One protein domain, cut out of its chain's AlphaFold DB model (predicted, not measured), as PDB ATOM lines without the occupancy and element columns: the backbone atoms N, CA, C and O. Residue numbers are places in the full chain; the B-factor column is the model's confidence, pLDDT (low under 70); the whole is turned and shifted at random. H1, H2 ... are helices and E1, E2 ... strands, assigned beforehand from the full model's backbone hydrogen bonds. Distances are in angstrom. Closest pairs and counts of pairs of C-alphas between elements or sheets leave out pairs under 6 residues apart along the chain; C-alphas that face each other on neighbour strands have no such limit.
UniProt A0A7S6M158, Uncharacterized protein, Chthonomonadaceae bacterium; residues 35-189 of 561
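AT A GLANCE: This is residues 35 to 189 of the 561 residues of an uncharacterized protein of Chthonomonadaceae bacterium (UniProt A0A7S6M158). The model has two lobes: the larger is a twisted sheet of six strands with H1, H2, H3 and H4 packed on it, the smaller a sheet of three strands with H5 over its strand E7. After H4 the backbone passes into the smaller lobe, and at the end it comes back, where E9 joins the edge of the large sheet beside E1. The printed part has 155 residues, with seven named helices and nine named strands in the order E1 E2 H1 H2 E3 E4 E5 H3 H4 E6 E7 E8 H5 H6 H7 E9, of the mixed class, helices and strands. Both sheets are mixed, in the orders E4 E5 E3 E2 E1 E9 and E6 E8 E7. The whole is compact, with a radius of gyration of the C-alphas of 15.4 A and spans of 44 by 36 by 24 A.

IN THESE COORDINATES: Find C-alpha 35 at (280.059, 192.555, 410.166), where E1, residues 35 to 37, begins; E2 is residues 40 to 42. H1, residues 49 to 55, and H2, residues 57 to 66 and 14.6 A long, come before E3, residues 72 to 74. At C-alpha 91, (277.318, 210.806, 424.227), E4 begins, residues 91 to 95, 13.6 A; then come E5, residues 98 to 102, H3, residues 105 to 113, 12.4 A, and H4, residues 115 to 119. Go on to E6, residues 124 to 126, E7, residues 144 to 148, 13.4 A, and E8, residues 151 to 155. H5 is residues 161 to 166, H6 168 to 171, H7 176 to 179, and E9, residues 186 to 188, ends at (284.629, 193.331, 406.827).

HOW THE PARTS SIT: Look first at the large sheet, only just strongly twisted, its C-alphas up to 4.0 A off its best plane. E1 and E2 form an antiparallel hairpin, with N 42 and O 35 2.8 A apart; N 36 and O 186, 2.8 A, join E1 to antiparallel E9. E3 is antiparallel to E2 (N 41 to O 73, 2.8 A) and parallel to E5 (N 74 to O 99, 2.8 A); E4 and E5 are a hairpin, with N 100 and O 93 2.8 A apart. H1 and H3 make two layers with this sheet, helices on one face of it; H3 runs along E4, at 9 degrees on the local plane, with the C-alphas of Ala 91 and Asp 105 closest at 6.0 A. H4 is on the same face as H3, and H2 is on the sheet at a height of 10.2 A. In the small sheet E6 is parallel to E8 (N 126 to O 152, 2.8 A), and E7 and E8 are a hairpin (N 153 to O 146, 2.8 A). H5 is on it at a height of 8.5 A, over E7; H7 only grazes it, and H6 is not on it but near H5. In H1 to H5 every O i to N i+4 pair is within hydrogen-bond range; H6 and H7 are too short for one.

THE WHOLE: The C-alphas of Cys 46 and Lys 170 are the two farthest apart, 46.2 A. The printed part has no cut; the links E3 to E4 and E6 to E7 are long. Mean pLDDT of the printed part is 90.2; residues 47, 188 and 189 are under 70.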
ATOM      1  N   VAL A  35     281.175 192.649 411.112       90.44
ATOM      2  CA  VAL A  35     280.059 192.555 410.166       90.44
ATOM      3  C   VAL A  35     279.227 193.809 410.290       90.44
ATOM      4  O   VAL A  35     278.934 194.252 411.396       90.44
ATOM      5  N   GLU A  36     278.836 194.378 409.161       93.62
ATOM      6  CA  GLU A  36     277.869 195.460 409.104       93.62
ATOM      7  C   GLU A  36     276.520 194.949 408.611       93.62
ATOM      8  O   GLU A  36     276.433 194.141 407.688       93.62
ATOM      9  N   PHE A  37     275.452 195.412 409.245       94.44
ATOM     10  CA  PHE A  37     274.083 195.053 408.897       94.44
ATOM     11  C   PHE A  37     273.135 196.152 409.386       94.44
ATOM     12  O   PHE A  37     273.242 196.580 410.537       94.44
ATOM     13  N   ASN A  38     272.207 196.611 408.538       93.06
ATOM     14  CA  ASN A  38     271.236 197.665 408.871       93.06
ATOM     15  C   ASN A  38     271.880 198.953 409.434       93.06
ATOM     16  O   ASN A  38     271.419 199.512 410.432       93.06
ATOM     17  N   GLY A  39     272.992 199.402 408.846       91.62
ATOM     18  CA  GLY A  39     273.699 200.608 409.299       91.62
ATOM     19  C   GLY A  39     274.412 200.464 410.648       91.62
ATOM     20  O   GLY A  39     274.873 201.460 411.202       91.62
ATOM     21  N   SER A  40     274.499 199.247 411.189       94.81
ATOM     22  CA  SER A  40     275.173 198.946 412.454       94.81
ATOM     23  C   SER A  40     276.375 198.035 412.238       94.81
ATOM     24  O   SER A  40     276.352 197.167 411.369       94.81
ATOM     25  N   ARG A  41     277.401 198.202 413.069       93.56
ATOM     26  CA  ARG A  41     278.624 197.399 413.119       93.56
ATOM     27  C   ARG A  41     278.576 196.406 414.276       93.56
ATOM     28  O   ARG A  41     278.208 196.771 415.390       93.56
ATOM     29  N   PHE A  42     279.004 195.174 414.019       93.56
ATOM     30  CA  PHE A  42     279.020 194.059 414.963       93.56
ATOM     31  C   PHE A  42     280.421 193.452 415.060       93.56
ATOM     32  O   PHE A  42     281.102 193.295 414.046       93.56
ATOM     33  N   GLN A  43     280.830 193.103 416.281       88.81
ATOM     34  CA  GLN A  43     282.096 192.433 416.601       88.81
ATOM     35  C   GLN A  43     281.818 191.109 417.314       88.81
ATOM     36  O   GLN A  43     280.742 190.912 417.883       88.81
ATOM     37  N   PHE A  44     282.785 190.191 417.309       90.81
ATOM     38  CA  PHE A  44     282.561 188.815 417.754       90.81
ATOM     39  C   PHE A  44     283.579 188.357 418.792       90.81
ATOM     40  O   PHE A  44     284.643 188.937 418.962       90.81
ATOM     41  N   CYS A  45     283.250 187.290 419.514       85.56
ATOM     42  CA  CYS A  45     284.158 186.691 420.493       85.56
ATOM     43  C   CYS A  45     285.087 185.631 419.883       85.56
ATOM     44  O   CYS A  45     286.032 185.210 420.537       85.56
ATOM     45  N   CYS A  46     284.790 185.146 418.671       76.31
ATOM     46  CA  CYS A  46     285.419 183.961 418.097       76.31
ATOM     47  C   CYS A  46     285.463 184.001 416.565       76.31
ATOM     48  O   CYS A  46     284.611 184.636 415.939       76.31
ATOM     49  N   ALA A  47     286.405 183.270 415.961       69.19
ATOM     50  CA  ALA A  47     286.371 182.982 414.528       69.19
ATOM     51  C   ALA A  47     285.155 182.095 414.191       69.19
ATOM     52  O   ALA A  47     284.853 181.151 414.920       69.19
ATOM     53  N   GLY A  48     284.429 182.411 413.115       72.56
ATOM     54  CA  GLY A  48     283.221 181.692 412.689       72.56
ATOM     55  C   GLY A  48     281.920 182.258 413.269       72.56
ATOM     56  O   GLY A  48     280.850 182.076 412.679       72.56
ATOM     57  N   CYS A  49     281.994 183.013 414.370       85.00
ATOM     58  CA  CYS A  49     280.865 183.772 414.907       85.00
ATOM     59  C   CYS A  49     280.350 184.812 413.875       85.00
ATOM     60  O   CYS A  49     279.146 184.953 413.679       85.00
ATOM     61  N   ASP A  50     281.248 185.474 413.145       85.00
ATOM     62  CA  ASP A  50     280.948 186.378 412.023       85.00
ATOM     63  C   ASP A  50     280.132 185.685 410.917       85.00
ATOM     64  O   ASP A  50     279.147 186.215 410.397       85.00
ATOM     65  N   SER A  51     280.519 184.453 410.592       85.00
ATOM     66  CA  SER A  51     279.948 183.665 409.508       85.00
ATOM     67  C   SER A  51     278.567 183.149 409.860       85.00
ATOM     68  O   SER A  51     277.674 183.149 409.013       85.00
ATOM     69  N   ASN A  52     278.375 182.764 411.118       85.62
ATOM     70  CA  ASN A  52     277.069 182.393 411.636       85.62
ATOM     71  C   ASN A  52     276.141 183.604 411.685       85.62
ATOM     72  O   ASN A  52     275.017 183.522 411.194       85.62
ATOM     73  N   PHE A  53     276.623 184.743 412.192       92.12
ATOM     74  CA  PHE A  53     275.832 185.966 412.237       92.12
ATOM     75  C   PHE A  53     275.376 186.402 410.844       92.12
ATOM     76  O   PHE A  53     274.186 186.628 410.652       92.12
ATOM     77  N   ALA A  54     276.277 186.428 409.855       89.25
ATOM     78  CA  ALA A  54     275.964 186.867 408.496       89.25
ATOM     79  C   ALA A  54     274.867 186.035 407.802       89.25
ATOM     80  O   ALA A  54     274.140 186.564 406.965       89.25
ATOM     81  N   LYS A  55     274.702 184.754 408.167       90.06
ATOM     82  CA  LYS A  55     273.644 183.886 407.621       90.06
ATOM     83  C   LYS A  55     272.254 184.238 408.145       90.06
ATOM     84  O   LYS A  55     271.263 183.984 407.465       90.06
ATOM     85  N   SER A  56     272.145 184.751 409.369       90.81
ATOM     86  CA  SER A  56     270.847 185.055 409.989       90.81
ATOM     87  C   SER A  56     270.922 186.201 411.010       90.81
ATOM     88  O   SER A  56     270.565 185.998 412.177       90.81
ATOM     89  N   PRO A  57     271.323 187.427 410.608       92.56
ATOM     90  CA  PRO A  57     271.574 188.522 411.550       92.56
ATOM     91  C   PRO A  57     270.352 188.847 412.414       92.56
ATOM     92  O   PRO A  57     270.448 188.971 413.634       92.56
ATOM     93  N   GLY A  58     269.164 188.899 411.797       91.62
ATOM     94  CA  GLY A  58     267.910 189.214 412.486       91.62
ATOM     95  C   GLY A  58     267.536 188.221 413.595       91.62
ATOM     96  O   GLY A  58     266.988 188.636 414.619       91.62
ATOM     97  N   ALA A  59     267.864 186.933 413.434       93.12
ATOM     98  CA  ALA A  59     267.598 185.910 414.446       93.12
ATOM     99  C   ALA A  59     268.485 186.116 415.681       93.12
ATOM    100  O   ALA A  59     267.975 186.176 416.800       93.12
ATOM    101  N   PHE A  60     269.789 186.329 415.477       94.81
ATOM    102  CA  PHE A  60     270.723 186.628 416.564       94.81
ATOM    103  C   PHE A  60     270.354 187.928 417.283       94.81
ATOM    104  O   PHE A  60     270.274 187.948 418.507       94.81
ATOM    105  N   LEU A  61     270.015 188.988 416.545       93.69
ATOM    106  CA  LEU A  61     269.560 190.250 417.138       93.69
ATOM    107  C   LEU A  61     268.275 190.095 417.961       93.69
ATOM    108  O   LEU A  61     268.129 190.719 419.011       93.69
ATOM    109  N   LYS A  62     267.331 189.248 417.533       93.62
ATOM    110  CA  LYS A  62     266.137 188.928 418.331       93.62
ATOM    111  C   LYS A  62     266.513 188.239 419.648       93.62
ATOM    112  O   LYS A  62     266.001 188.631 420.694       93.62
ATOM    113  N   THR A  63     267.432 187.276 419.610       93.50
ATOM    114  CA  THR A  63     267.938 186.587 420.807       93.50
ATOM    115  C   THR A  63     268.621 187.557 421.773       93.50
ATOM    116  O   THR A  63     268.301 187.571 422.961       93.50
ATOM    117  N   GLN A  64     269.508 188.422 421.274       93.94
ATOM    118  CA  GLN A  64     270.263 189.354 422.119       93.94
ATOM    119  C   GLN A  64     269.389 190.460 422.726       93.94
ATOM    120  O   GLN A  64     269.658 190.885 423.852       93.94
ATOM    121  N   ARG A  65     268.291 190.845 422.054       93.50
ATOM    122  CA  ARG A  65     267.258 191.726 422.631       93.50
ATOM    123  C   ARG A  65     266.582 191.096 423.843       93.50
ATOM    124  O   ARG A  65     266.445 191.757 424.869       93.50
ATOM    125  N   GLY A  66     266.223 189.812 423.762       90.06
ATOM    126  CA  GLY A  66     265.683 189.063 424.904       90.06
ATOM    127  C   GLY A  66     266.677 188.961 426.065       90.06
ATOM    128  O   GLY A  66     266.296 189.118 427.222       90.06
ATOM    129  N   ALA A  67     267.963 188.785 425.748       90.62
ATOM    130  CA  ALA A  67     269.052 188.728 426.723       90.62
ATOM    131  C   ALA A  67     269.510 190.105 427.250       90.62
ATOM    132  O   ALA A  67     270.392 190.158 428.104       90.62
ATOM    133  N   LYS A  68     268.936 191.212 426.750       91.38
ATOM    134  CA  LYS A  68     269.312 192.600 427.086       91.38
ATOM    135  C   LYS A  68     270.810 192.898 426.902       91.38
ATOM    136  O   LYS A  68     271.382 193.698 427.636       91.38
ATOM    137  N   ASN A  69     271.447 192.260 425.920       93.25
ATOM    138  CA  ASN A  69     272.849 192.500 425.588       93.25
ATOM    139  C   ASN A  69     272.962 193.610 424.538       93.25
ATOM    140  O   ASN A  69     272.207 193.608 423.565       93.25
ATOM    141  N   THR A  70     273.937 194.505 424.692       95.00
ATOM    142  CA  THR A  70     274.347 195.446 423.637       95.00
ATOM    143  C   THR A  70     275.412 194.771 422.783       95.00
ATOM    144  O   THR A  70     276.465 194.388 423.294       95.00
ATOM    145  N   VAL A  71     275.125 194.569 421.497       94.38
ATOM    146  CA  VAL A  71     275.937 193.700 420.622       94.38
ATOM    147  C   VAL A  71     276.387 194.358 419.324       94.38
ATOM    148  O   VAL A  71     277.222 193.801 418.617       94.38
ATOM    149  N   GLY A  72     275.856 195.538 419.010       93.50
ATOM    150  CA  GLY A  72     276.265 196.316 417.847       93.50
ATOM    151  C   GLY A  72     276.289 197.807 418.130       93.50
ATOM    152  O   GLY A  72     275.772 198.267 419.148       93.50
ATOM    153  N   VAL A  73     276.888 198.553 417.211       94.44
ATOM    154  CA  VAL A  73     277.027 200.009 417.276       94.44
ATOM    155  C   VAL A  73     276.494 200.610 415.985       94.44
ATOM    156  O   VAL A  73     276.927 200.220 414.904       94.44
ATOM    157  N   PHE A  74     275.549 201.537 416.081       96.38
ATOM    158  CA  PHE A  74     275.033 202.262 414.930       96.38
ATOM    159  C   PHE A  74     276.096 203.223 414.390       96.38
ATOM    160  O   PHE A  74     276.866 203.802 415.153       96.38
ATOM    161  N   LEU A  75     276.160 203.379 413.068       94.62
ATOM    162  CA  LEU A  75     277.228 204.138 412.411       94.62
ATOM    163  C   LEU A  75     276.926 205.640 412.289       94.62
ATOM    164  O   LEU A  75     277.787 206.418 411.890       94.62
ATOM    165  N   PHE A  76     275.732 206.089 412.638       94.81
ATOM    166  CA  PHE A  76     275.330 207.480 412.452       94.81
ATOM    167  C   PHE A  76     274.831 208.054 413.766       94.81
ATOM    168  O   PHE A  76     274.378 207.315 414.640       94.81
ATOM    169  N   ASP A  77     274.866 209.374 413.889       95.12
ATOM    170  CA  ASP A  77     273.978 210.037 414.832       95.12
ATOM    171  C   ASP A  77     272.552 209.914 414.275       95.12
ATOM    172  O   ASP A  77     272.278 210.435 413.195       95.12
ATOM    173  N   PRO A  78     271.629 209.208 414.946       93.88
ATOM    174  CA  PRO A  78     270.321 208.918 414.371       93.88
ATOM    175  C   PRO A  78     269.391 210.145 414.344       93.88
ATOM    176  O   PRO A  78     268.306 210.072 413.769       93.88
ATOM    177  N   VAL A  79     269.785 211.264 414.967       94.19
ATOM    178  CA  VAL A  79     269.044 212.532 414.942       94.19
ATOM    179  C   VAL A  79     269.552 213.435 413.823       94.19
ATOM    180  O   VAL A  79     268.735 213.957 413.066       94.19
ATOM    181  N   SER A  80     270.872 213.611 413.688       91.00
ATOM    182  CA  SER A  80     271.442 214.419 412.595       91.00
ATOM    183  C   SER A  80     271.642 213.644 411.290       91.00
ATOM    184  O   SER A  80     271.851 214.266 410.252       91.00
ATOM    185  N   ARG A  81     271.561 212.308 411.339       91.81
ATOM    186  CA  ARG A  81     271.780 211.333 410.251       91.81
ATOM    187  C   ARG A  81     273.225 211.245 409.745       91.81
ATOM    188  O   ARG A  81     273.560 210.361 408.962       91.81
ATOM    189  N   LEU A  82     274.115 212.092 410.262       87.44
ATOM    190  CA  LEU A  82     275.517 212.151 409.865       87.44
ATOM    191  C   LEU A  82     276.333 210.989 410.428       87.44
ATOM    192  O   LEU A  82     276.155 210.577 411.578       87.44
ATOM    193  N   ARG A  83     277.284 210.498 409.626       91.62
ATOM    194  CA  ARG A  83     278.241 209.468 410.043       91.62
ATOM    195  C   ARG A  83     279.013 209.940 411.277       91.62
ATOM    196  O   ARG A  83     279.608 211.018 411.283       91.62
ATOM    197  N   LEU A  84     279.033 209.104 412.310       88.81
ATOM    198  CA  LEU A  84     279.740 209.378 413.554       88.81
ATOM    199  C   LEU A  84     280.403 208.105 414.074       88.81
ATOM    200  O   LEU A  84     279.754 207.071 414.227       88.81
ATOM    201  N   ASP A  85     281.703 208.180 414.348       78.19
ATOM    202  CA  ASP A  85     282.391 207.111 415.065       78.19
ATOM    203  C   ASP A  85     282.057 207.173 416.558       78.19
ATOM    204  O   ASP A  85     281.989 208.259 417.139       78.19
ATOM    205  N   VAL A  86     281.858 206.017 417.186       79.88
ATOM    206  CA  VAL A  86     281.469 205.932 418.598       79.88
ATOM    207  C   VAL A  86     282.554 206.492 419.511       79.88
ATOM    208  O   VAL A  86     282.227 207.191 420.469       79.88
ATOM    209  N   ASP A  87     283.824 206.313 419.148       78.06
ATOM    210  CA  ASP A  87     284.970 206.848 419.895       78.06
ATOM    211  C   ASP A  87     285.071 208.380 419.788       78.06
ATOM    212  O   ASP A  87     285.698 209.033 420.618       78.06
ATOM    213  N   LYS A  88     284.413 208.971 418.781       80.12
ATOM    214  CA  LYS A  88     284.309 210.423 418.572       80.12
ATOM    215  C   LYS A  88     282.973 210.993 419.069       80.12
ATOM    216  O   LYS A  88     282.719 212.187 418.908       80.12
ATOM    217  N   SER A  89     282.098 210.160 419.634       87.31
ATOM    218  CA  SER A  89     280.785 210.591 420.108       87.31
ATOM    219  C   SER A  89     280.892 211.360 421.425       87.31
ATOM    220  O   SER A  89     281.691 211.028 422.296       87.31
ATOM    221  N   LYS A  90     280.070 212.403 421.587       90.06
ATOM    222  CA  LYS A  90     279.996 213.147 422.856       90.06
ATOM    223  C   LYS A  90     279.107 212.449 423.877       90.06
ATOM    224  O   LYS A  90     279.236 212.683 425.074       90.06
ATOM    225  N   ALA A  91     278.184 211.619 423.398       90.94
ATOM    226  CA  ALA A  91     277.318 210.806 424.227       90.94
ATOM    227  C   ALA A  91     276.865 209.554 423.466       90.94
ATOM    228  O   ALA A  91     276.846 209.535 422.236       90.94
ATOM    229  N   THR A  92     276.435 208.529 424.202       93.50
ATOM    230  CA  THR A  92     275.880 207.291 423.637       93.50
ATOM    231  C   THR A  92     274.598 206.878 424.356       93.50
ATOM    232  O   THR A  92     274.417 207.195 425.535       93.50
ATOM    233  N   ALA A  93     273.730 206.125 423.684       94.56
ATOM    234  CA  ALA A  93     272.589 205.449 424.303       94.56
ATOM    235  C   ALA A  93     272.374 204.069 423.676       94.56
ATOM    236  O   ALA A  93     272.490 203.915 422.464       94.56
ATOM    237  N   ASP A  94     272.020 203.079 424.492       94.44
ATOM    238  CA  ASP A  94     271.718 201.730 424.018       94.44
ATOM    239  C   ASP A  94     270.196 201.570 423.858       94.44
ATOM    240  O   ASP A  94     269.429 201.871 424.775       94.44
ATOM    241  N   PHE A  95     269.745 201.082 422.703       94.19
ATOM    242  CA  PHE A  95     268.339 200.783 422.425       94.19
ATOM    243  C   PHE A  95     268.239 199.550 421.522       94.19
ATOM    244  O   PHE A  95     268.955 199.438 420.532       94.19
ATOM    245  N   GLU A  96     267.367 198.601 421.874       92.12
ATOM    246  CA  GLU A  96     267.158 197.363 421.105       92.12
ATOM    247  C   GLU A  96     268.456 196.612 420.724       92.12
ATOM    248  O   GLU A  96     268.614 196.131 419.604       92.12
ATOM    249  N   SER A  97     269.379 196.478 421.685       93.44
ATOM    250  CA  SER A  97     270.681 195.797 421.536       93.44
ATOM    251  C   SER A  97     271.717 196.501 420.650       93.44
ATOM    252  O   SER A  97     272.795 195.941 420.425       93.44
ATOM    253  N   ILE A  98     271.441 197.731 420.211       95.38
ATOM    254  CA  ILE A  98     272.364 198.579 419.450       95.38
ATOM    255  C   ILE A  98     272.740 199.815 420.269       95.38
ATOM    256  O   ILE A  98     271.885 200.442 420.895       95.38
ATOM    257  N   ARG A  99     274.023 200.177 420.246       95.19
ATOM    258  CA  ARG A  99     274.553 201.429 420.787       95.19
ATOM    259  C   ARG A  99     274.503 202.526 419.734       95.19
ATOM    260  O   ARG A  99     275.110 202.383 418.681       95.19
ATOM    261  N   TYR A 100     273.842 203.632 420.038       95.56
ATOM    262  CA  TYR A 100     273.743 204.806 419.176       95.56
ATOM    263  C   TYR A 100     274.711 205.894 419.658       95.56
ATOM    264  O   TYR A 100     274.624 206.281 420.829       95.56
ATOM    265  N   PRO A 101     275.637 206.368 418.805       95.12
ATOM    266  CA  PRO A 101     276.486 207.516 419.103       95.12
ATOM    267  C   PRO A 101     275.767 208.839 418.797       95.12
ATOM    268  O   PRO A 101     274.939 208.902 417.893       95.12
ATOM    269  N   PHE A 102     276.103 209.911 419.520       95.75
ATOM    270  CA  PHE A 102     275.542 211.251 419.308       95.75
ATOM    271  C   PHE A 102     276.628 212.330 419.233       95.75
ATOM    272  O   PHE A 102     277.573 212.343 420.029       95.75
ATOM    273  N   GLN A 103     276.473 213.262 418.289       92.06
ATOM    274  CA  GLN A 103     277.358 214.419 418.106       92.06
ATOM    275  C   GLN A 103     277.193 215.443 419.235       92.06
ATOM    276  O   GLN A 103     278.124 216.195 419.538       92.06
ATOM    277  N   THR A 104     276.012 215.479 419.854       94.25
ATOM    278  CA  THR A 104     275.636 216.403 420.929       94.25
ATOM    279  C   THR A 104     274.785 215.696 421.988       94.25
ATOM    280  O   THR A 104     274.140 214.678 421.715       94.25
ATOM    281  N   ASP A 105     274.765 216.225 423.213       93.12
ATOM    282  CA  ASP A 105     273.901 215.684 424.273       93.12
ATOM    283  C   ASP A 105     272.416 215.984 423.998       93.12
ATOM    284  O   ASP A 105     271.529 215.219 424.379       93.12
ATOM    285  N   GLU A 106     272.130 217.058 423.264       95.31
ATOM    286  CA  GLU A 106     270.794 217.414 422.791       95.31
ATOM    287  C   GLU A 106     270.227 216.336 421.858       95.31
ATOM    288  O   GLU A 106     269.083 215.915 422.039       95.31
ATOM    289  N   ASN A 107     271.035 215.825 420.920       95.94
ATOM    290  CA  ASN A 107     270.631 214.733 420.031       95.94
ATOM    291  C   ASN A 107     270.339 213.458 420.830       95.94
ATOM    292  O   ASN A 107     269.306 212.818 420.629       95.94
ATOM    293  N   ARG A 108     271.180 213.129 421.818       96.62
ATOM    294  CA  ARG A 108     270.922 212.007 422.731       96.62
ATOM    295  C   ARG A 108     269.595 212.174 423.476       96.62
ATOM    296  O   ARG A 108     268.811 211.229 423.549       96.62
ATOM    297  N   LYS A 109     269.322 213.356 424.036       95.50
ATOM    298  CA  LYS A 109     268.060 213.649 424.740       95.50
ATOM    299  C   LYS A 109     266.854 213.527 423.810       95.50
ATOM    300  O   LYS A 109     265.862 212.904 424.187       95.50
ATOM    301  N   ALA A 110     266.952 214.058 422.592       95.94
ATOM    302  CA  ALA A 110     265.910 213.938 421.576       95.94
ATOM    303  C   ALA A 110     265.641 212.470 421.207       95.94
ATOM    304  O   ALA A 110     264.480 212.065 421.114       95.94
ATOM    305  N   PHE A 111     266.695 211.662 421.065       96.12
ATOM    306  CA  PHE A 111     266.581 210.226 420.836       96.12
ATOM    307  C   PHE A 111     265.886 209.512 421.996       96.12
ATOM    308  O   PHE A 111     264.925 208.786 421.773       96.12
ATOM    309  N   LEU A 112     266.314 209.746 423.240       94.62
ATOM    310  CA  LEU A 112     265.734 209.096 424.421       94.62
ATOM    311  C   LEU A 112     264.259 209.457 424.645       94.62
ATOM    312  O   LEU A 112     263.507 208.634 425.161       94.62
ATOM    313  N   ALA A 113     263.831 210.653 424.230       96.00
ATOM    314  CA  ALA A 113     262.429 211.060 424.294       96.00
ATOM    315  C   ALA A 113     261.533 210.273 423.319       96.00
ATOM    316  O   ALA A 113     260.352 210.068 423.597       96.00
ATOM    317  N   ASN A 114     262.069 209.829 422.177       94.25
ATOM    318  CA  ASN A 114     261.319 209.047 421.195       94.25
ATOM    319  C   ASN A 114     262.229 208.097 420.391       94.25
ATOM    320  O   ASN A 114     262.443 208.307 419.194       94.25
ATOM    321  N   PRO A 115     262.755 207.027 421.010       93.12
ATOM    322  CA  PRO A 115     263.783 206.199 420.381       93.12
ATOM    323  C   PRO A 115     263.246 205.455 419.159       93.12
ATOM    324  O   PRO A 115     263.951 205.310 418.167       93.12
ATOM    325  N   LYS A 116     261.963 205.067 419.169       91.88
ATOM    326  CA  LYS A 116     261.315 204.398 418.031       91.88
ATOM    327  C   LYS A 116     261.289 205.268 416.776       91.88
ATOM    328  O   LYS A 116     261.439 204.730 415.686       91.88
ATOM    329  N   LYS A 117     261.152 206.593 416.901       91.88
ATOM    330  CA  LYS A 117     261.193 207.502 415.746       91.88
ATOM    331  C   LYS A 117     262.535 207.437 415.011       91.88
ATOM    332  O   LYS A 117     262.545 207.446 413.788       91.88
ATOM    333  N   TYR A 118     263.640 207.374 415.749       91.69
ATOM    334  CA  TYR A 118     264.993 207.499 415.193       91.69
ATOM    335  C   TYR A 118     265.671 206.148 414.921       91.69
ATOM    336  O   TYR A 118     266.489 206.038 414.015       91.69
ATOM    337  N   ALA A 119     265.317 205.110 415.683       91.50
ATOM    338  CA  ALA A 119     265.856 203.757 415.551       91.50
ATOM    339  C   ALA A 119     265.033 202.845 414.622       91.50
ATOM    340  O   ALA A 119     265.343 201.660 414.499       91.50
ATOM    341  N   THR A 120     263.969 203.352 413.988       89.88
ATOM    342  CA  THR A 120     263.223 202.566 412.993       89.88
ATOM    343  C   THR A 120     264.137 202.242 411.814       89.88
ATOM    344  O   THR A 120     264.870 203.101 411.329       89.88
ATOM    345  N   ILE A 121     264.102 200.989 411.360       89.31
ATOM    346  CA  ILE A 121     264.869 200.503 410.213       89.31
ATOM    347  C   ILE A 121     263.867 199.988 409.173       89.31
ATOM    348  O   ILE A 121     263.106 199.065 409.485       89.31
ATOM    349  N   PRO A 122     263.830 200.566 407.960       92.56
ATOM    350  CA  PRO A 122     262.977 200.066 406.888       92.56
ATOM    351  C   PRO A 122     263.336 198.631 406.468       92.56
ATOM    352  O   PRO A 122     264.459 198.172 406.655       92.56
ATOM    353  N   SER A 123     262.381 197.902 405.882       87.25
ATOM    354  CA  SER A 123     262.594 196.508 405.452       87.25
ATOM    355  C   SER A 123     263.463 196.378 404.196       87.25
ATOM    356  O   SER A 123     263.937 195.282 403.883       87.25
ATOM    357  N   LYS A 124     263.663 197.487 403.482       95.19
ATOM    358  CA  LYS A 124     264.491 197.597 402.287       95.19
ATOM    359  C   LYS A 124     265.516 198.712 402.451       95.19
ATOM    360  O   LYS A 124     265.303 199.680 403.179       95.19
ATOM    361  N   GLU A 125     266.600 198.602 401.710       96.06
ATOM    362  CA  GLU A 125     267.662 199.593 401.654       96.06
ATOM    363  C   GLU A 125     268.174 199.775 400.229       96.06
ATOM    364  O   GLU A 125     267.932 198.939 399.361       96.06
ATOM    365  N   ALA A 126     268.925 200.845 400.016       95.50
ATOM    366  CA  ALA A 126     269.701 201.075 398.818       95.50
ATOM    367  C   ALA A 126     271.075 201.626 399.212       95.50
ATOM    368  O   ALA A 126     271.204 202.760 399.679       95.50
ATOM    369  N   LEU A 127     272.112 200.814 399.001       93.44
ATOM    370  CA  LEU A 127     273.521 201.215 399.073       93.44
ATOM    371  C   LEU A 127     273.910 201.966 397.789       93.44
ATOM    372  O   LEU A 127     274.775 201.562 397.016       93.44
ATOM    373  N   TYR A 128     273.187 203.047 397.530       93.25
ATOM    374  CA  TYR A 128     273.281 203.869 396.335       93.25
ATOM    375  C   TYR A 128     272.772 205.260 396.677       93.25
ATOM    376  O   TYR A 128     271.700 205.387 397.267       93.25
ATOM    377  N   CYS A 129     273.508 206.289 396.269       93.81
ATOM    378  CA  CYS A 129     273.116 207.671 396.470       93.81
ATOM    379  C   CYS A 129     272.374 208.193 395.232       93.81
ATOM    380  O   CYS A 129     273.010 208.413 394.202       93.81
ATOM    381  N   PRO A 130     271.061 208.488 395.303       91.06
ATOM    382  CA  PRO A 130     270.313 209.014 394.156       91.06
ATOM    383  C   PRO A 130     270.740 210.431 393.750       91.06
ATOM    384  O   PRO A 130     270.582 210.828 392.597       91.06
ATOM    385  N   VAL A 131     271.298 211.195 394.695       89.94
ATOM    386  CA  VAL A 131     271.784 212.564 394.463       89.94
ATOM    387  C   VAL A 131     273.141 212.559 393.765       89.94
ATOM    388  O   VAL A 131     273.294 213.233 392.748       89.94
ATOM    389  N   GLY A 132     274.100 211.774 394.274       84.06
ATOM    390  CA  GLY A 132     275.424 211.591 393.664       84.06
ATOM    391  C   GLY A 132     275.429 210.653 392.452       84.06
ATOM    392  O   GLY A 132     276.376 210.645 391.676       84.06
ATOM    393  N   LYS A 133     274.344 209.894 392.259       88.81
ATOM    394  CA  LYS A 133     274.161 208.868 391.222       88.81
ATOM    395  C   LYS A 133     275.207 207.749 391.242       88.81
ATOM    396  O   LYS A 133     275.472 207.132 390.212       88.81
ATOM    397  N   GLU A 134     275.737 207.434 392.415       86.06
ATOM    398  CA  GLU A 134     276.820 206.469 392.606       86.06
ATOM    399  C   GLU A 134     276.480 205.405 393.653       86.06
ATOM    400  O   GLU A 134     275.633 205.611 394.529       86.06
ATOM    401  N   ALA A 135     277.141 204.251 393.557       86.69
ATOM    402  CA  ALA A 135     277.030 203.194 394.552       86.69
ATOM    403  C   ALA A 135     277.713 203.611 395.860       86.69
ATOM    404  O   ALA A 135     278.742 204.279 395.855       86.69
ATOM    405  N   VAL A 136     277.156 203.175 396.985       86.94
ATOM    406  CA  VAL A 136     277.775 203.339 398.299       86.94
ATOM    407  C   VAL A 136     278.351 201.979 398.705       86.94
ATOM    408  O   VAL A 136     277.571 201.066 398.961       86.94
ATOM    409  N   PRO A 137     279.684 201.794 398.764       78.00
ATOM    410  CA  PRO A 137     280.274 200.453 398.872       78.00
ATOM    411  C   PRO A 137     279.880 199.659 400.129       78.00
ATOM    412  O   PRO A 137     279.822 198.431 400.103       78.00
ATOM    413  N   SER A 138     279.614 200.343 401.243       88.56
ATOM    414  CA  SER A 138     279.188 199.741 402.511       88.56
ATOM    415  C   SER A 138     278.504 200.775 403.405       88.56
ATOM    416  O   SER A 138     278.568 201.980 403.150       88.56
ATOM    417  N   TYR A 139     277.912 200.326 404.512       92.19
ATOM    418  CA  TYR A 139     277.324 201.225 405.505       92.19
ATOM    419  C   TYR A 139     278.361 202.180 406.107       92.19
ATOM    420  O   TYR A 139     278.074 203.359 406.296       92.19
ATOM    421  N   SER A 140     279.580 201.700 406.380       87.69
ATOM    422  CA  SER A 140     280.673 202.538 406.898       87.69
ATOM    423  C   SER A 140     281.182 203.593 405.922       87.69
ATOM    424  O   SER A 140     281.775 204.568 406.386       87.69
ATOM    425  N   LYS A 141     280.966 203.409 404.613       89.44
ATOM    426  CA  LYS A 141     281.333 204.371 403.562       89.44
ATOM    427  C   LYS A 141     280.235 205.388 403.255       89.44
ATOM    428  O   LYS A 141     280.502 206.358 402.555       89.44
ATOM    429  N   ALA A 142     279.029 205.209 403.790       90.25
ATOM    430  CA  ALA A 142     277.987 206.216 403.687       90.25
ATOM    431  C   ALA A 142     278.274 207.393 404.632       90.25
ATOM    432  O   ALA A 142     278.667 207.208 405.785       90.25
ATOM    433  N   SER A 143     278.027 208.609 404.153       88.19
ATOM    434  CA  SER A 143     278.200 209.834 404.943       88.19
ATOM    435  C   SER A 143     276.912 210.273 405.647       88.19
ATOM    436  O   SER A 143     276.964 210.983 406.652       88.19
ATOM    437  N   ASP A 144     275.765 209.859 405.108       91.44
ATOM    438  CA  ASP A 144     274.418 210.189 405.575       91.44
ATOM    439  C   ASP A 144     273.436 209.084 405.121       91.44
ATOM    440  O   ASP A 144     273.772 208.257 404.267       91.44
ATOM    441  N   TYR A 145     272.225 209.048 405.675       94.94
ATOM    442  CA  TYR A 145     271.132 208.193 405.211       94.94
ATOM    443  C   TYR A 145     269.785 208.918 405.268       94.94
ATOM    444  O   TYR A 145     269.574 209.779 406.117       94.94
ATOM    445  N   VAL A 146     268.850 208.547 404.391       93.81
ATOM    446  CA  VAL A 146     267.465 209.046 404.385       93.81
ATOM    447  C   VAL A 146     266.501 207.888 404.183       93.81
ATOM    448  O   VAL A 146     266.701 207.060 403.298       93.81
ATOM    449  N   ASP A 147     265.411 207.869 404.944       94.19
ATOM    450  CA  ASP A 147     264.326 206.916 404.731       94.19
ATOM    451  C   ASP A 147     263.234 207.544 403.855       94.19
ATOM    452  O   ASP A 147     262.688 208.598 404.177       94.19
ATOM    453  N   HIS A 148     262.895 206.885 402.747       93.50
ATOM    454  CA  HIS A 148     261.827 207.313 401.845       93.50
ATOM    455  C   HIS A 148     261.062 206.099 401.311       93.50
ATOM    456  O   HIS A 148     261.675 205.125 400.880       93.50
ATOM    457  N   GLU A 149     259.727 206.144 401.377       91.69
ATOM    458  CA  GLU A 149     258.822 205.085 400.884       91.69
ATOM    459  C   GLU A 149     259.190 203.659 401.348       91.69
ATOM    460  O   GLU A 149     259.087 202.678 400.615       91.69
ATOM    461  N   GLY A 150     259.624 203.525 402.607       92.25
ATOM    462  CA  GLY A 150     259.987 202.228 403.188       92.25
ATOM    463  C   GLY A 150     261.346 201.682 402.733       92.25
ATOM    464  O   GLY A 150     261.622 200.500 402.951       92.25
ATOM    465  N   VAL A 151     262.197 202.529 402.145       94.69
ATOM    466  CA  VAL A 151     263.577 202.219 401.757       94.69
ATOM    467  C   VAL A 151     264.536 203.172 402.464       94.69
ATOM    468  O   VAL A 151     264.339 204.387 402.427       94.69
ATOM    469  N   ARG A 152     265.597 202.634 403.074       96.31
ATOM    470  CA  ARG A 152     266.732 203.438 403.550       96.31
ATOM    471  C   ARG A 152     267.737 203.670 402.427       96.31
ATOM    472  O   ARG A 152     268.388 202.726 401.988       96.31
ATOM    473  N   TRP A 153     267.888 204.912 401.994       95.19
ATOM    474  CA  TRP A 153     268.866 205.339 400.998       95.19
ATOM    475  C   TRP A 153     270.129 205.838 401.689       95.19
ATOM    476  O   TRP A 153     270.069 206.776 402.483       95.19
ATOM    477  N   TYR A 154     271.270 205.228 401.382       95.19
ATOM    478  CA  TYR A 154     272.566 205.675 401.885       95.19
ATOM    479  C   TYR A 154     273.185 206.697 400.935       95.19
ATOM    480  O   TYR A 154     273.174 206.539 399.716       95.19
ATOM    481  N   MET A 155     273.731 207.763 401.504       91.69
ATOM    482  CA  MET A 155     274.239 208.906 400.762       91.69
ATOM    483  C   MET A 155     275.763 208.876 400.696       91.69
ATOM    484  O   MET A 155     276.433 208.619 401.698       91.69
ATOM    485  N   CYS A 156     276.316 209.199 399.527       84.50
ATOM    486  CA  CYS A 156     277.762 209.291 399.331       84.50
ATOM    487  C   CYS A 156     278.371 210.463 400.118       84.50
ATOM    488  O   CYS A 156     279.490 210.368 400.614       84.50
ATOM    489  N   CYS A 157     277.605 211.542 400.315       81.81
ATOM    490  CA  CYS A 157     278.060 212.772 400.950       81.81
ATOM    491  C   CYS A 157     277.103 213.259 402.050       81.81
ATOM    492  O   CYS A 157     275.887 213.107 401.943       81.81
ATOM    493  N   ALA A 158     277.638 213.901 403.094       80.31
ATOM    494  CA  ALA A 158     276.853 214.450 404.209       80.31
ATOM    495  C   ALA A 158     275.823 215.514 403.769       80.31
ATOM    496  O   ALA A 158     274.821 215.738 404.439       80.31
ATOM    497  N   GLY A 159     276.054 216.170 402.627       82.25
ATOM    498  CA  GLY A 159     275.149 217.172 402.058       82.25
ATOM    499  C   GLY A 159     274.067 216.606 401.136       82.25
ATOM    500  O   GLY A 159     273.229 217.366 400.658       82.25
ATOM    501  N   CYS A 160     274.079 215.301 400.860       87.44
ATOM    502  CA  CYS A 160     273.245 214.692 399.829       87.44
ATOM    503  C   CYS A 160     271.833 214.338 400.343       87.44
ATOM    504  O   CYS A 160     270.878 214.393 399.570       87.44
ATOM    505  N   GLY A 161     271.646 214.048 401.638       89.94
ATOM    506  CA  GLY A 161     270.322 213.690 402.161       89.94
ATOM    507  C   GLY A 161     269.322 214.847 402.158       89.94
ATOM    508  O   GLY A 161     268.165 214.658 401.799       89.94
ATOM    509  N   GLY A 162     269.764 216.068 402.474       92.19
ATOM    510  CA  GLY A 162     268.888 217.247 402.500       92.19
ATOM    511  C   GLY A 162     268.200 217.551 401.156       92.19
ATOM    512  O   GLY A 162     266.983 217.737 401.130       92.19
ATOM    513  N   PRO A 163     268.931 217.607 400.025       92.12
ATOM    514  CA  PRO A 163     268.332 217.719 398.698       92.12
ATOM    515  C   PRO A 163     267.366 216.575 398.374       92.12
ATOM    516  O   PRO A 163     266.297 216.847 397.831       92.12
ATOM    517  N   PHE A 164     267.717 215.333 398.724       93.50
ATOM    518  CA  PHE A 164     266.869 214.167 398.479       93.50
ATOM    519  C   PHE A 164     265.542 214.248 399.240       93.50
ATOM    520  O   PHE A 164     264.497 214.070 398.634       93.50
ATOM    521  N   GLU A 165     265.558 214.589 400.532       92.31
ATOM    522  CA  GLU A 165     264.344 214.743 401.349       92.31
ATOM    523  C   GLU A 165     263.407 215.836 400.825       92.31
ATOM    524  O   GLU A 165     262.187 215.695 400.896       92.31
ATOM    525  N   LYS A 166     263.972 216.929 400.297       94.75
ATOM    526  CA  LYS A 166     263.197 218.059 399.766       94.75
ATOM    527  C   LYS A 166     262.459 217.716 398.478       94.75
ATOM    528  O   LYS A 166     261.356 218.212 398.273       94.75
ATOM    529  N   ASP A 167     263.073 216.917 397.608       93.06
ATOM    530  CA  ASP A 167     262.481 216.534 396.325       93.06
ATOM    531  C   ASP A 167     262.920 215.122 395.896       93.06
ATOM    532  O   ASP A 167     263.748 214.972 394.994       93.06
ATOM    533  N   PRO A 168     262.375 214.059 396.520       92.50
ATOM    534  CA  PRO A 168     262.779 212.687 396.213       92.50
ATOM    535  C   PRO A 168     262.509 212.309 394.754       92.50
ATOM    536  O   PRO A 168     263.315 211.627 394.124       92.50
ATOM    537  N   LYS A 169     261.406 212.811 394.179       91.06
ATOM    538  CA  LYS A 169     260.983 212.516 392.799       91.06
ATOM    539  C   LYS A 169     262.004 212.985 391.765       91.06
ATOM    540  O   LYS A 169     262.177 212.329 390.745       91.06
ATOM    541  N   LYS A 170     262.710 214.087 392.036       91.69
ATOM    542  CA  LYS A 170     263.794 214.579 391.176       91.69
ATOM    543  C   LYS A 170     264.980 213.616 391.087       91.69
ATOM    544  O   LYS A 170     265.652 213.580 390.057       91.69
ATOM    545  N   TYR A 171     265.258 212.865 392.151       90.88
ATOM    546  CA  TYR A 171     266.431 211.988 392.231       90.88
ATOM    547  C   TYR A 171     266.094 210.505 392.027       90.88
ATOM    548  O   TYR A 171     266.973 209.735 391.651       90.88
ATOM    549  N   LEU A 172     264.833 210.107 392.211       90.38
ATOM    550  CA  LEU A 172     264.324 208.765 391.922       90.38
ATOM    551  C   LEU A 172     263.785 208.683 390.485       90.38
ATOM    552  O   LEU A 172     262.579 208.653 390.255       90.38
ATOM    553  N   PHE A 173     264.690 208.659 389.507       82.62
ATOM    554  CA  PHE A 173     264.334 208.462 388.096       82.62
ATOM    555  C   PHE A 173     264.189 206.970 387.751       82.62
ATOM    556  O   PHE A 173     264.661 206.098 388.486       82.62
ATOM    557  N   ALA A 174     263.552 206.672 386.614       77.88
ATOM    558  CA  ALA A 174     263.304 205.303 386.161       77.88
ATOM    559  C   ALA A 174     264.588 204.454 386.159       77.88
ATOM    560  O   ALA A 174     265.613 204.858 385.605       77.88
ATOM    561  N   GLY A 175     264.531 203.275 386.783       78.12
ATOM    562  CA  GLY A 175     265.673 202.376 386.918       78.12
ATOM    563  C   GLY A 175     266.485 202.578 388.195       78.12
ATOM    564  O   GLY A 175     267.424 201.816 388.422       78.12
ATOM    565  N   THR A 176     266.135 203.539 389.055       83.00
ATOM    566  CA  THR A 176     266.731 203.654 390.399       83.00
ATOM    567  C   THR A 176     266.257 202.518 391.313       83.00
ATOM    568  O   THR A 176     266.982 202.126 392.229       83.00
ATOM    569  N   GLU A 177     265.093 201.911 391.031       85.62
ATOM    570  CA  GLU A 177     264.529 200.829 391.848       85.62
ATOM    571  C   GLU A 177     265.413 199.576 391.863       85.62
ATOM    572  O   GLU A 177     265.374 198.806 392.821       85.62
ATOM    573  N   LYS A 178     266.265 199.389 390.842       88.69
ATOM    574  CA  LYS A 178     267.209 198.262 390.758       88.69
ATOM    575  C   LYS A 178     268.241 198.244 391.891       88.69
ATOM    576  O   LYS A 178     268.825 197.200 392.159       88.69
ATOM    577  N   ASN A 179     268.477 199.392 392.528       90.19
ATOM    578  CA  ASN A 179     269.422 199.527 393.636       90.19
ATOM    579  C   ASN A 179     268.786 199.191 394.994       90.19
ATOM    580  O   ASN A 179     269.476 199.197 396.011       90.19
ATOM    581  N   ILE A 180     267.476 198.924 395.020       94.44
ATOM    582  CA  ILE A 180     266.745 198.579 396.232       94.44
ATOM    583  C   ILE A 180     266.906 197.084 396.503       94.44
ATOM    584  O   ILE A 180     266.589 196.239 395.668       94.44
ATOM    585  N   GLN A 181     267.328 196.750 397.716       92.00
ATOM    586  CA  GLN A 181     267.527 195.383 398.172       92.00
ATOM    587  C   GLN A 181     266.995 195.177 399.592       92.00
ATOM    588  O   GLN A 181     266.744 196.122 400.336       92.00
ATOM    589  N   VAL A 182     266.826 193.915 399.984       92.06
ATOM    590  CA  VAL A 182     266.730 193.564 401.407       92.06
ATOM    591  C   VAL A 182     268.131 193.666 401.997       92.06
ATOM    592  O   VAL A 182     269.084 193.217 401.358       92.06
ATOM    593  N   ALA A 183     268.246 194.230 403.198       89.69
ATOM    594  CA  ALA A 183     269.535 194.396 403.851       89.69
ATOM    595  C   ALA A 183     270.285 193.067 403.970       89.69
ATOM    596  O   ALA A 183     269.738 192.047 404.403       89.69
ATOM    597  N   LYS A 184     271.561 193.089 403.583       87.75
ATOM    598  CA  LYS A 184     272.469 191.944 403.676       87.75
ATOM    599  C   LYS A 184     273.602 192.265 404.635       87.75
ATOM    600  O   LYS A 184     274.010 193.418 404.780       87.75
ATOM    601  N   ALA A 185     274.093 191.230 405.308       89.50
ATOM    602  CA  ALA A 185     275.282 191.340 406.136       89.50
ATOM    603  C   ALA A 185     276.515 191.527 405.244       89.50
ATOM    604  O   ALA A 185     276.780 190.692 404.379       89.50
ATOM    605  N   ILE A 186     277.265 192.602 405.475       87.94
ATOM    606  CA  ILE A 186     278.537 192.887 404.812       87.94
ATOM    607  C   ILE A 186     279.641 192.503 405.781       87.94
ATOM    608  O   ILE A 186     279.749 193.077 406.864       87.94
ATOM    609  N   LYS A 187     280.440 191.502 405.420       81.56
ATOM    610  CA  LYS A 187     281.608 191.136 406.215       81.56
ATOM    611  C   LYS A 187     282.765 192.052 405.853       81.56
ATOM    612  O   LYS A 187     283.091 192.199 404.683       81.56
ATOM    613  N   HIS A 188     283.367 192.622 406.880       67.69
ATOM    614  CA  HIS A 188     284.629 193.331 406.827       67.69
ATOM    615  C   HIS A 188     285.608 192.488 407.626       67.69
ATOM    616  O   HIS A 188     285.446 192.321 408.839       67.69
ATOM    617  N   ASP A 189     286.599 191.905 406.969       47.91
ATOM    618  CA  ASP A 189     287.633 191.197 407.710       47.91
ATOM    619  C   ASP A 189     288.304 192.176 408.684       47.91
ATOM    620  O   ASP A 189     288.414 193.379 408.419       47.91
TER     621      ASP A 189